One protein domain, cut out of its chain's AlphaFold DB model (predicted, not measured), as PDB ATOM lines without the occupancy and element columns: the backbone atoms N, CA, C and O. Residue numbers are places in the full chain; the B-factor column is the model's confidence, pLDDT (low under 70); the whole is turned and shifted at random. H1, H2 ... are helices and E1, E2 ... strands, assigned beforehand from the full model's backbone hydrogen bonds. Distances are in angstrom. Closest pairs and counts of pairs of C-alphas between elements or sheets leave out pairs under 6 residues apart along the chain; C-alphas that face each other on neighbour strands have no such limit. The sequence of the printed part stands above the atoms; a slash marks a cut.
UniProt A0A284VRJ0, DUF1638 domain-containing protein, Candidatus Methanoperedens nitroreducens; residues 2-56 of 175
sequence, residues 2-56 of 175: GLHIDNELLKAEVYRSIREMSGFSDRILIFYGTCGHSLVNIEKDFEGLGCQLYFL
ATOM      1  N   GLY A   2      37.733   0.272 -24.348       59.41
ATOM      2  CA  GLY A   2      38.767  -0.385 -23.530       59.41
ATOM      3  C   GLY A   2      38.384  -0.388 -22.050       59.41
ATOM      4  O   GLY A   2      37.381  -0.988 -21.679       59.41
ATOM      5  N   LEU A   3      39.139   0.342 -21.229       55.38
ATOM      6  CA  LEU A   3      38.823   0.551 -19.810       55.38
ATOM      7  C   LEU A   3      37.431   1.183 -19.588       55.38
ATOM      8  O   LEU A   3      36.808   0.928 -18.576       55.38
ATOM      9  N   HIS A   4      36.874   1.898 -20.570       63.38
ATOM     10  CA  HIS A   4      35.527   2.499 -20.510       63.38
ATOM     11  C   HIS A   4      34.343   1.513 -20.427       63.38
ATOM     12  O   HIS A   4      33.200   1.952 -20.363       63.38
ATOM     13  N   ILE A   5      34.581   0.201 -20.504       65.50
ATOM     14  CA  ILE A   5      33.530  -0.806 -20.265       65.50
ATOM     15  C   ILE A   5      33.275  -0.991 -18.771       65.50
ATOM     16  O   ILE A   5      32.170  -1.357 -18.381       65.50
ATOM     17  N   ASP A   6      34.284  -0.713 -17.952       74.50
ATOM     18  CA  ASP A   6      34.232  -0.858 -16.510       74.50
ATOM     19  C   ASP A   6      34.838   0.397 -15.877       74.50
ATOM     20  O   ASP A   6      36.055   0.578 -15.827       74.50
ATOM     21  N   ASN A   7      33.962   1.292 -15.424       77.06
ATOM     22  CA  ASN A   7      34.360   2.564 -14.829       77.06
ATOM     23  C   ASN A   7      35.193   2.384 -13.551       77.06
ATOM     24  O   ASN A   7      36.066   3.211 -13.288       77.06
ATOM     25  N   GLU A   8      34.977   1.305 -12.792       82.62
ATOM     26  CA  GLU A   8      35.772   1.011 -11.597       82.62
ATOM     27  C   GLU A   8      37.181   0.573 -11.991       82.62
ATOM     28  O   GLU A   8      38.163   1.079 -11.446       82.62
ATOM     29  N   LEU A   9      37.298  -0.293 -13.002       83.81
ATOM     30  CA  LEU A   9      38.596  -0.689 -13.547       83.81
ATOM     31  C   LEU A   9      39.341   0.505 -14.160       83.81
ATOM     32  O   LEU A   9      40.537   0.670 -13.920       83.81
ATOM     33  N   LEU A  10      38.647   1.362 -14.917       83.88
ATOM     34  CA  LEU A  10      39.224   2.597 -15.450       83.88
ATOM     35  C   LEU A  10      39.770   3.471 -14.322       83.88
ATOM     36  O   LEU A  10      40.924   3.894 -14.382       83.88
ATOM     37  N   LYS A  11      38.951   3.736 -13.301       88.06
ATOM     38  CA  LYS A  11      39.354   4.548 -12.155       88.06
ATOM     39  C   LYS A  11      40.570   3.933 -11.463       88.06
ATOM     40  O   LYS A  11      41.547   4.639 -11.226       88.06
ATOM     41  N   ALA A  12      40.552   2.628 -11.197       89.50
ATOM     42  CA  ALA A  12      41.657   1.923 -10.559       89.50
ATOM     43  C   ALA A  12      42.967   2.042 -11.358       89.50
ATOM     44  O   ALA A  12      43.998   2.393 -10.782       89.50
ATOM     45  N   GLU A  13      42.930   1.832 -12.676       90.19
ATOM     46  CA  GLU A  13      44.118   1.929 -13.535       90.19
ATOM     47  C   GLU A  13      44.651   3.358 -13.655       90.19
ATOM     48  O   GLU A  13      45.866   3.573 -13.607       90.19
ATOM     49  N   VAL A  14      43.766   4.355 -13.751       90.31
ATOM     50  CA  VAL A  14      44.172   5.767 -13.750       90.31
ATOM     51  C   VAL A  14      44.825   6.125 -12.412       90.31
ATOM     52  O   VAL A  14      45.901   6.719 -12.399       90.31
ATOM     53  N   TYR A  15      44.242   5.709 -11.283       93.19
ATOM     54  CA  TYR A  15      44.789   5.991  -9.950       93.19
ATOM     55  C   TYR A  15      46.131   5.290  -9.735       93.19
ATOM     56  O   TYR A  15      47.045   5.877  -9.154       93.19
ATOM     57  N   ARG A  16      46.268   4.046 -10.204       94.25
ATOM     58  CA  ARG A  16      47.534   3.305 -10.181       94.25
ATOM     59  C   ARG A  16      48.605   4.046 -10.980       94.25
ATOM     60  O   ARG A  16      49.688   4.284 -10.453       94.25
ATOM     61  N   SER A  17      48.268   4.466 -12.198       93.81
ATOM     62  CA  SER A  17      49.181   5.192 -13.086       93.81
ATOM     63  C   SER A  17      49.600   6.538 -12.495       93.81
ATOM     64  O   SER A  17      50.770   6.892 -12.564       93.81
ATOM     65  N   ILE A  18      48.684   7.273 -11.853       94.69
ATOM     66  CA  ILE A  18      49.014   8.535 -11.174       94.69
ATOM     67  C   ILE A  18      50.027   8.310 -10.049       94.69
ATOM     68  O   ILE A  18      51.031   9.014  -9.995       94.69
ATOM     69  N   ARG A  19      49.805   7.315  -9.178       94.81
ATOM     70  CA  ARG A  19      50.743   7.001  -8.085       94.81
ATOM     71  C   ARG A  19      52.118   6.621  -8.621       94.81
ATOM     72  O   ARG A  19      53.119   7.128  -8.129       94.81
ATOM     73  N   GLU A  20      52.160   5.766  -9.637       95.44
ATOM     74  CA  GLU A  20      53.407   5.328 -10.267       95.44
ATOM     75  C   GLU A  20      54.162   6.512 -10.884       95.44
ATOM     76  O   GLU A  20      55.324   6.748 -10.558       95.44
ATOM     77  N   MET A  21      53.481   7.318 -11.702       94.56
ATOM     78  CA  MET A  21      54.097   8.451 -12.395       94.56
ATOM     79  C   MET A  21      54.492   9.593 -11.455       94.56
ATOM     80  O   MET A  21      55.457  10.299 -11.751       94.56
ATOM     81  N   SER A  22      53.805   9.758 -10.319       94.81
ATOM     82  CA  SER A  22      54.126  10.798  -9.330       94.81
ATOM     83  C   SER A  22      55.495  10.610  -8.674       94.81
ATOM     84  O   SER A  22      56.093  11.577  -8.221       94.81
ATOM     85  N   GLY A  23      56.034   9.384  -8.671       94.06
ATOM     86  CA  GLY A  23      57.395   9.124  -8.197       94.06
ATOM     87  C   GLY A  23      58.489   9.630  -9.145       94.06
ATOM     88  O   GLY A  23      59.648   9.710  -8.746       94.06
ATOM     89  N   PHE A  24      58.134   9.966 -10.390       94.06
ATOM     90  CA  PHE A  24      59.075  10.354 -11.447       94.06
ATOM     91  C   PHE A  24      58.753  11.709 -12.086       94.06
ATOM     92  O   PHE A  24      59.451  12.124 -13.009       94.06
ATOM     93  N   SER A  25      57.682  12.369 -11.643       91.88
ATOM     94  CA  SER A  25      57.141  13.561 -12.293       91.88
ATOM     95  C   SER A  25      56.709  14.576 -11.248       91.88
ATOM     96  O   SER A  25      55.984  14.232 -10.320       91.88
ATOM     97  N   ASP A  26      57.052  15.843 -11.459       89.50
ATOM     98  CA  ASP A  26      56.495  16.942 -10.662       89.50
ATOM     99  C   ASP A  26      55.021  17.203 -11.020       89.50
ATOM    100  O   ASP A  26      54.253  17.785 -10.248       89.50
ATOM    101  N   ARG A  27      54.631  16.819 -12.246       88.75
ATOM    102  CA  ARG A  27      53.351  17.164 -12.872       88.75
ATOM    103  C   ARG A  27      52.848  16.053 -13.785       88.75
ATOM    104  O   ARG A  27      53.627  15.456 -14.527       88.75
ATOM    105  N   ILE A  28      51.535  15.839 -13.800       92.31
ATOM    106  CA  ILE A  28      50.861  14.861 -14.665       92.31
ATOM    107  C   ILE A  28      49.700  15.544 -15.391       92.31
ATOM    108  O   ILE A  28      48.799  16.088 -14.758       92.31
ATOM    109  N   LEU A  29      49.694  15.475 -16.726       91.50
ATOM    110  CA  LEU A  29      48.571  15.909 -17.559       91.50
ATOM    111  C   LEU A  29      47.681  14.711 -17.913       91.50
ATOM    112  O   LEU A  29      48.131  13.754 -18.544       91.50
ATOM    113  N   ILE A  30      46.408  14.779 -17.533       89.31
ATOM    114  CA  ILE A  30      45.446  13.684 -17.655       89.31
ATOM    115  C   ILE A  30      44.580  13.884 -18.902       89.31
ATOM    116  O   ILE A  30      43.758  14.795 -18.975       89.31
ATOM    117  N   PHE A  31      44.731  12.981 -19.876       85.56
ATOM    118  CA  PHE A  31      44.021  13.024 -21.164       85.56
ATOM    119  C   PHE A  31      42.634  12.355 -21.161       85.56
ATOM    120  O   PHE A  31      41.961  12.328 -22.190       85.56
ATOM    121  N   TYR A  32      42.189  11.813 -20.024       77.81
ATOM    122  CA  TYR A  32      40.905  11.107 -19.914       77.81
ATOM    123  C   TYR A  32      39.692  12.025 -19.682       77.81
ATOM    124  O   TYR A  32      38.562  11.534 -19.709       77.81
ATOM    125  N   GLY A  33      39.898  13.331 -19.471       78.69
ATOM    126  CA  GLY A  33      38.826  14.234 -19.037       78.69
ATOM    127  C   GLY A  33      38.254  13.804 -17.681       78.69
ATOM    128  O   GLY A  33      38.984  13.278 -16.837       78.69
ATOM    129  N   THR A  34      36.944  13.970 -17.481       74.94
ATOM    130  CA  THR A  34      36.217  13.406 -16.324       74.94
ATOM    131  C   THR A  34      35.737  11.969 -16.566       74.94
ATOM    132  O   THR A  34      35.359  11.278 -15.616       74.94
ATOM    133  N   CYS A  35      35.765  11.518 -17.828       72.38
ATOM    134  CA  CYS A  35      35.305  10.229 -18.326       72.38
ATOM    135  C   CYS A  35      33.963   9.790 -17.713       72.38
ATOM    136  O   CYS A  35      33.884   8.850 -16.909       72.38
ATOM    137  N   GLY A  36      32.889  10.490 -18.085       62.53
ATOM    138  CA  GLY A  36      31.538  10.147 -17.639       62.53
ATOM    139  C   GLY A  36      31.375  10.230 -16.119       62.53
ATOM    140  O   GLY A  36      30.656   9.422 -15.539       62.53
ATOM    141  N   HIS A  37      32.054  11.196 -15.489       73.19
ATOM    142  CA  HIS A  37      32.087  11.476 -14.046       73.19
ATOM    143  C   HIS A  37      32.909  10.517 -13.171       73.19
ATOM    144  O   HIS A  37      33.092  10.797 -11.987       73.19
ATOM    145  N   SER A  38      33.473   9.438 -13.720       76.75
ATOM    146  CA  SER A  38      34.252   8.461 -12.933       76.75
ATOM    147  C   SER A  38      35.510   9.058 -12.293       76.75
ATOM    148  O   SER A  38      35.978   8.576 -11.261       76.75
ATOM    149  N   LEU A  39      36.054  10.119 -12.898       82.00
ATOM    150  CA  LEU A  39      37.287  10.788 -12.471       82.00
ATOM    151  C   LEU A  39      37.043  12.165 -11.827       82.00
ATOM    152  O   LEU A  39      37.997  12.898 -11.591       82.00
ATOM    153  N   VAL A  40      35.791  12.525 -11.512       80.94
ATOM    154  CA  VAL A  40      35.434  13.867 -11.001       80.94
ATOM    155  C   VAL A  40      36.133  14.238  -9.685       80.94
ATOM    156  O   VAL A  40      36.421  15.403  -9.445       80.94
ATOM    157  N   ASN A  41      36.438  13.251  -8.839       85.69
ATOM    158  CA  ASN A  41      37.044  13.479  -7.523       85.69
ATOM    159  C   ASN A  41      38.567  13.334  -7.519       85.69
ATOM    160  O   ASN A  41      39.171  13.386  -6.455       85.69
ATOM    161  N   ILE A  42      39.204  13.131  -8.672       87.94
ATOM    162  CA  ILE A  42      40.615  12.742  -8.710       87.94
ATOM    163  C   ILE A  42      41.542  13.817  -8.119       87.94
ATOM    164  O   ILE A  42      42.483  13.478  -7.413       87.94
ATOM    165  N   GLU A  43      41.250  15.105  -8.331       86.38
ATOM    166  CA  GLU A  43      42.023  16.205  -7.734       86.38
ATOM    167  C   GLU A  43      41.957  16.168  -6.206       86.38
ATOM    168  O   GLU A  43      42.967  16.353  -5.534       86.38
ATOM    169  N   LYS A  44      40.773  15.866  -5.661       89.00
ATOM    170  CA  LYS A  44      40.539  15.752  -4.221       89.00
ATOM    171  C   LYS A  44      41.158  14.482  -3.637       89.00
ATOM    172  O   LYS A  44      41.769  14.519  -2.577       89.00
ATOM    173  N   ASP A  45      41.018  13.357  -4.331       91.88
ATOM    174  CA  ASP A  45      41.520  12.056  -3.875       91.88
ATOM    175  C   ASP A  45      43.059  11.999  -3.846       91.88
ATOM    176  O   ASP A  45      43.633  11.164  -3.145       91.88
ATOM    177  N   PHE A  46      43.721  12.884  -4.596       92.06
ATOM    178  CA  PHE A  46      45.174  13.045  -4.636       92.06
ATOM    179  C   PHE A  46      45.655  14.372  -4.030       92.06
ATOM    180  O   PHE A  46      46.790  14.794  -4.269       92.06
ATOM    181  N   GLU A  47      44.827  15.015  -3.203       89.38
ATOM    182  CA  GLU A  47      45.248  16.167  -2.412       89.38
ATOM    183  C   GLU A  47      46.447  15.768  -1.529       89.38
ATOM    184  O   GLU A  47      46.385  14.823  -0.742       89.38
ATOM    185  N   GLY A  48      47.583  16.448  -1.705       86.38
ATOM    186  CA  GLY A  48      48.824  16.141  -0.983       86.38
ATOM    187  C   GLY A  48      49.739  15.088  -1.625       86.38
ATOM    188  O   GLY A  48      50.750  14.745  -1.016       86.38
ATOM    189  N   LEU A  49      49.465  14.620  -2.853       88.50
ATOM    190  CA  LEU A  49      50.336  13.684  -3.596       88.50
ATOM    191  C   LEU A  49      51.766  14.225  -3.835       88.50
ATOM    192  O   LEU A  49      52.660  13.462  -4.181       88.50
ATOM    193  N   GLY A  50      51.994  15.535  -3.685       87.94
ATOM    194  CA  GLY A  50      53.275  16.188  -3.986       87.94
ATOM    195  C   GLY A  50      53.557  16.350  -5.485       87.94
ATOM    196  O   GLY A  50      54.517  17.013  -5.853       87.94
ATOM    197  N   CYS A  51      52.690  15.801  -6.339       91.06
ATOM    198  CA  CYS A  51      52.697  15.941  -7.790       91.06
ATOM    199  C   CYS A  51      51.398  16.620  -8.235       91.06
ATOM    200  O   CYS A  51      50.305  16.196  -7.848       91.06
ATOM    201  N   GLN A  52      51.501  17.653  -9.071       89.44
ATOM    202  CA  GLN A  52      50.334  18.410  -9.518       89.44
ATOM    203  C   GLN A  52      49.633  17.720 -10.692       89.44
ATOM    204  O   GLN A  52      50.261  17.346 -11.684       89.44
ATOM    205  N   LEU A  53      48.313  17.572 -10.587       90.19
ATOM    206  CA  LEU A  53      47.479  17.024 -11.653       90.19
ATOM    207  C   LEU A  53      46.902  18.157 -12.506       90.19
ATOM    208  O   LEU A  53      46.455  19.174 -11.983       90.19
ATOM    209  N   TYR A  54      46.904  17.963 -13.821       89.12
ATOM    210  CA  TYR A  54      46.328  18.880 -14.802       89.12
ATOM    211  C   TYR A  54      45.325  18.149 -15.684       89.12
ATOM    212  O   TYR A  54      45.510  16.980 -16.024       89.12
ATOM    213  N   PHE A  55      44.299  18.875 -16.113       89.31
ATOM    214  CA  PHE A  55      43.222  18.361 -16.953       89.31
ATOM    215  C   PHE A  55      43.145  19.132 -18.257       89.31
ATOM    216  O   PHE A  55      43.558  20.291 -18.340       89.31
ATOM    217  N   LEU A  56      42.585  18.477 -19.266       91.44
ATOM    218  CA  LEU A  56      42.268  19.110 -20.534       91.44
ATOM    219  C   LEU A  56      41.146  20.124 -20.315       91.44
ATOM    220  O   LEU A  56      40.068  19.752 -19.850       91.44
TER     221      LEU A  56
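Overview. This is residues 2 to 56 of the 175 residues of the protein "DUF1638 domain-containing protein" of Candidatus Methanoperedens nitroreducens (UniProt A0A284VRJ0). A long helix, H1, makes one side of an elongated domain, and its later part, residues 14 to 22, packs near a small ribbon of two side-by-side strands, E1 and E2, that run back the other way. Between the strands the chain makes a long loop with a short helix, H2. The printed part has 55 residues, with two named helices and two named strands in the order H1, E1, H2, E2; the sheet, E1 beside E2, is parallel and the class is mixed, helices and strands. The whole is compact, with a radius of gyration of the C-alphas of 10.8 A and spans of 30 by 17 by 17 A.

Arrangement. Start with H1, residues 7 to 22, where every O i to N i+4 pair is within hydrogen-bond range. Look next at E1, residues 27 to 30: its closest C-alpha to H1 is that of Ile 28, 7.5 A from that of Ile 18. H2, residues 42 to 45, is near H1, with 5 pairs of C-alphas within 10 A; it is too short for any O i to N i+4 pair, and its one O i to N i+3 pair is within range. E2, residues 52 to 55, is the parallel neighbour of E1, at 25 degrees between directions; N 28 and O 52 are 2.9 A apart and N 54 and O 28 are 2.8 A apart, both within hydrogen-bond range. The closest C-alphas of H2 and E2 are those of Glu 43 and Leu 53, 6.8 A apart. H1 and E2 are apart. E1, H2 and E2 form a strand-helix-strand unit, two parallel neighbour strands with a helix between, and its crossover is right-handed.

Along the chain. Find C-alpha 7 at (34.360, 2.564, -14.829); from there H1 runs 22.1 A to C-alpha 22. E1 begins at C-alpha 27, (53.351, 17.164, -12.872), and is 9.9 A long. H2 measures 5.0 A, and E2 runs 10.3 A to C-alpha 55 at (43.222, 18.361, -16.953).

Size, cuts and confidence. The C-alphas farthest apart are those of Ile 5 and Gly 50, 30.7 A. The printed part has no cut. The link from H1 to E1 is tight, that from H2 to E2 short, and that from E1 to H2 long, with 11 residues. The model's mean pLDDT over the printed part is 85.1; look for values under 70 at residues 2 to 5 and residue 36.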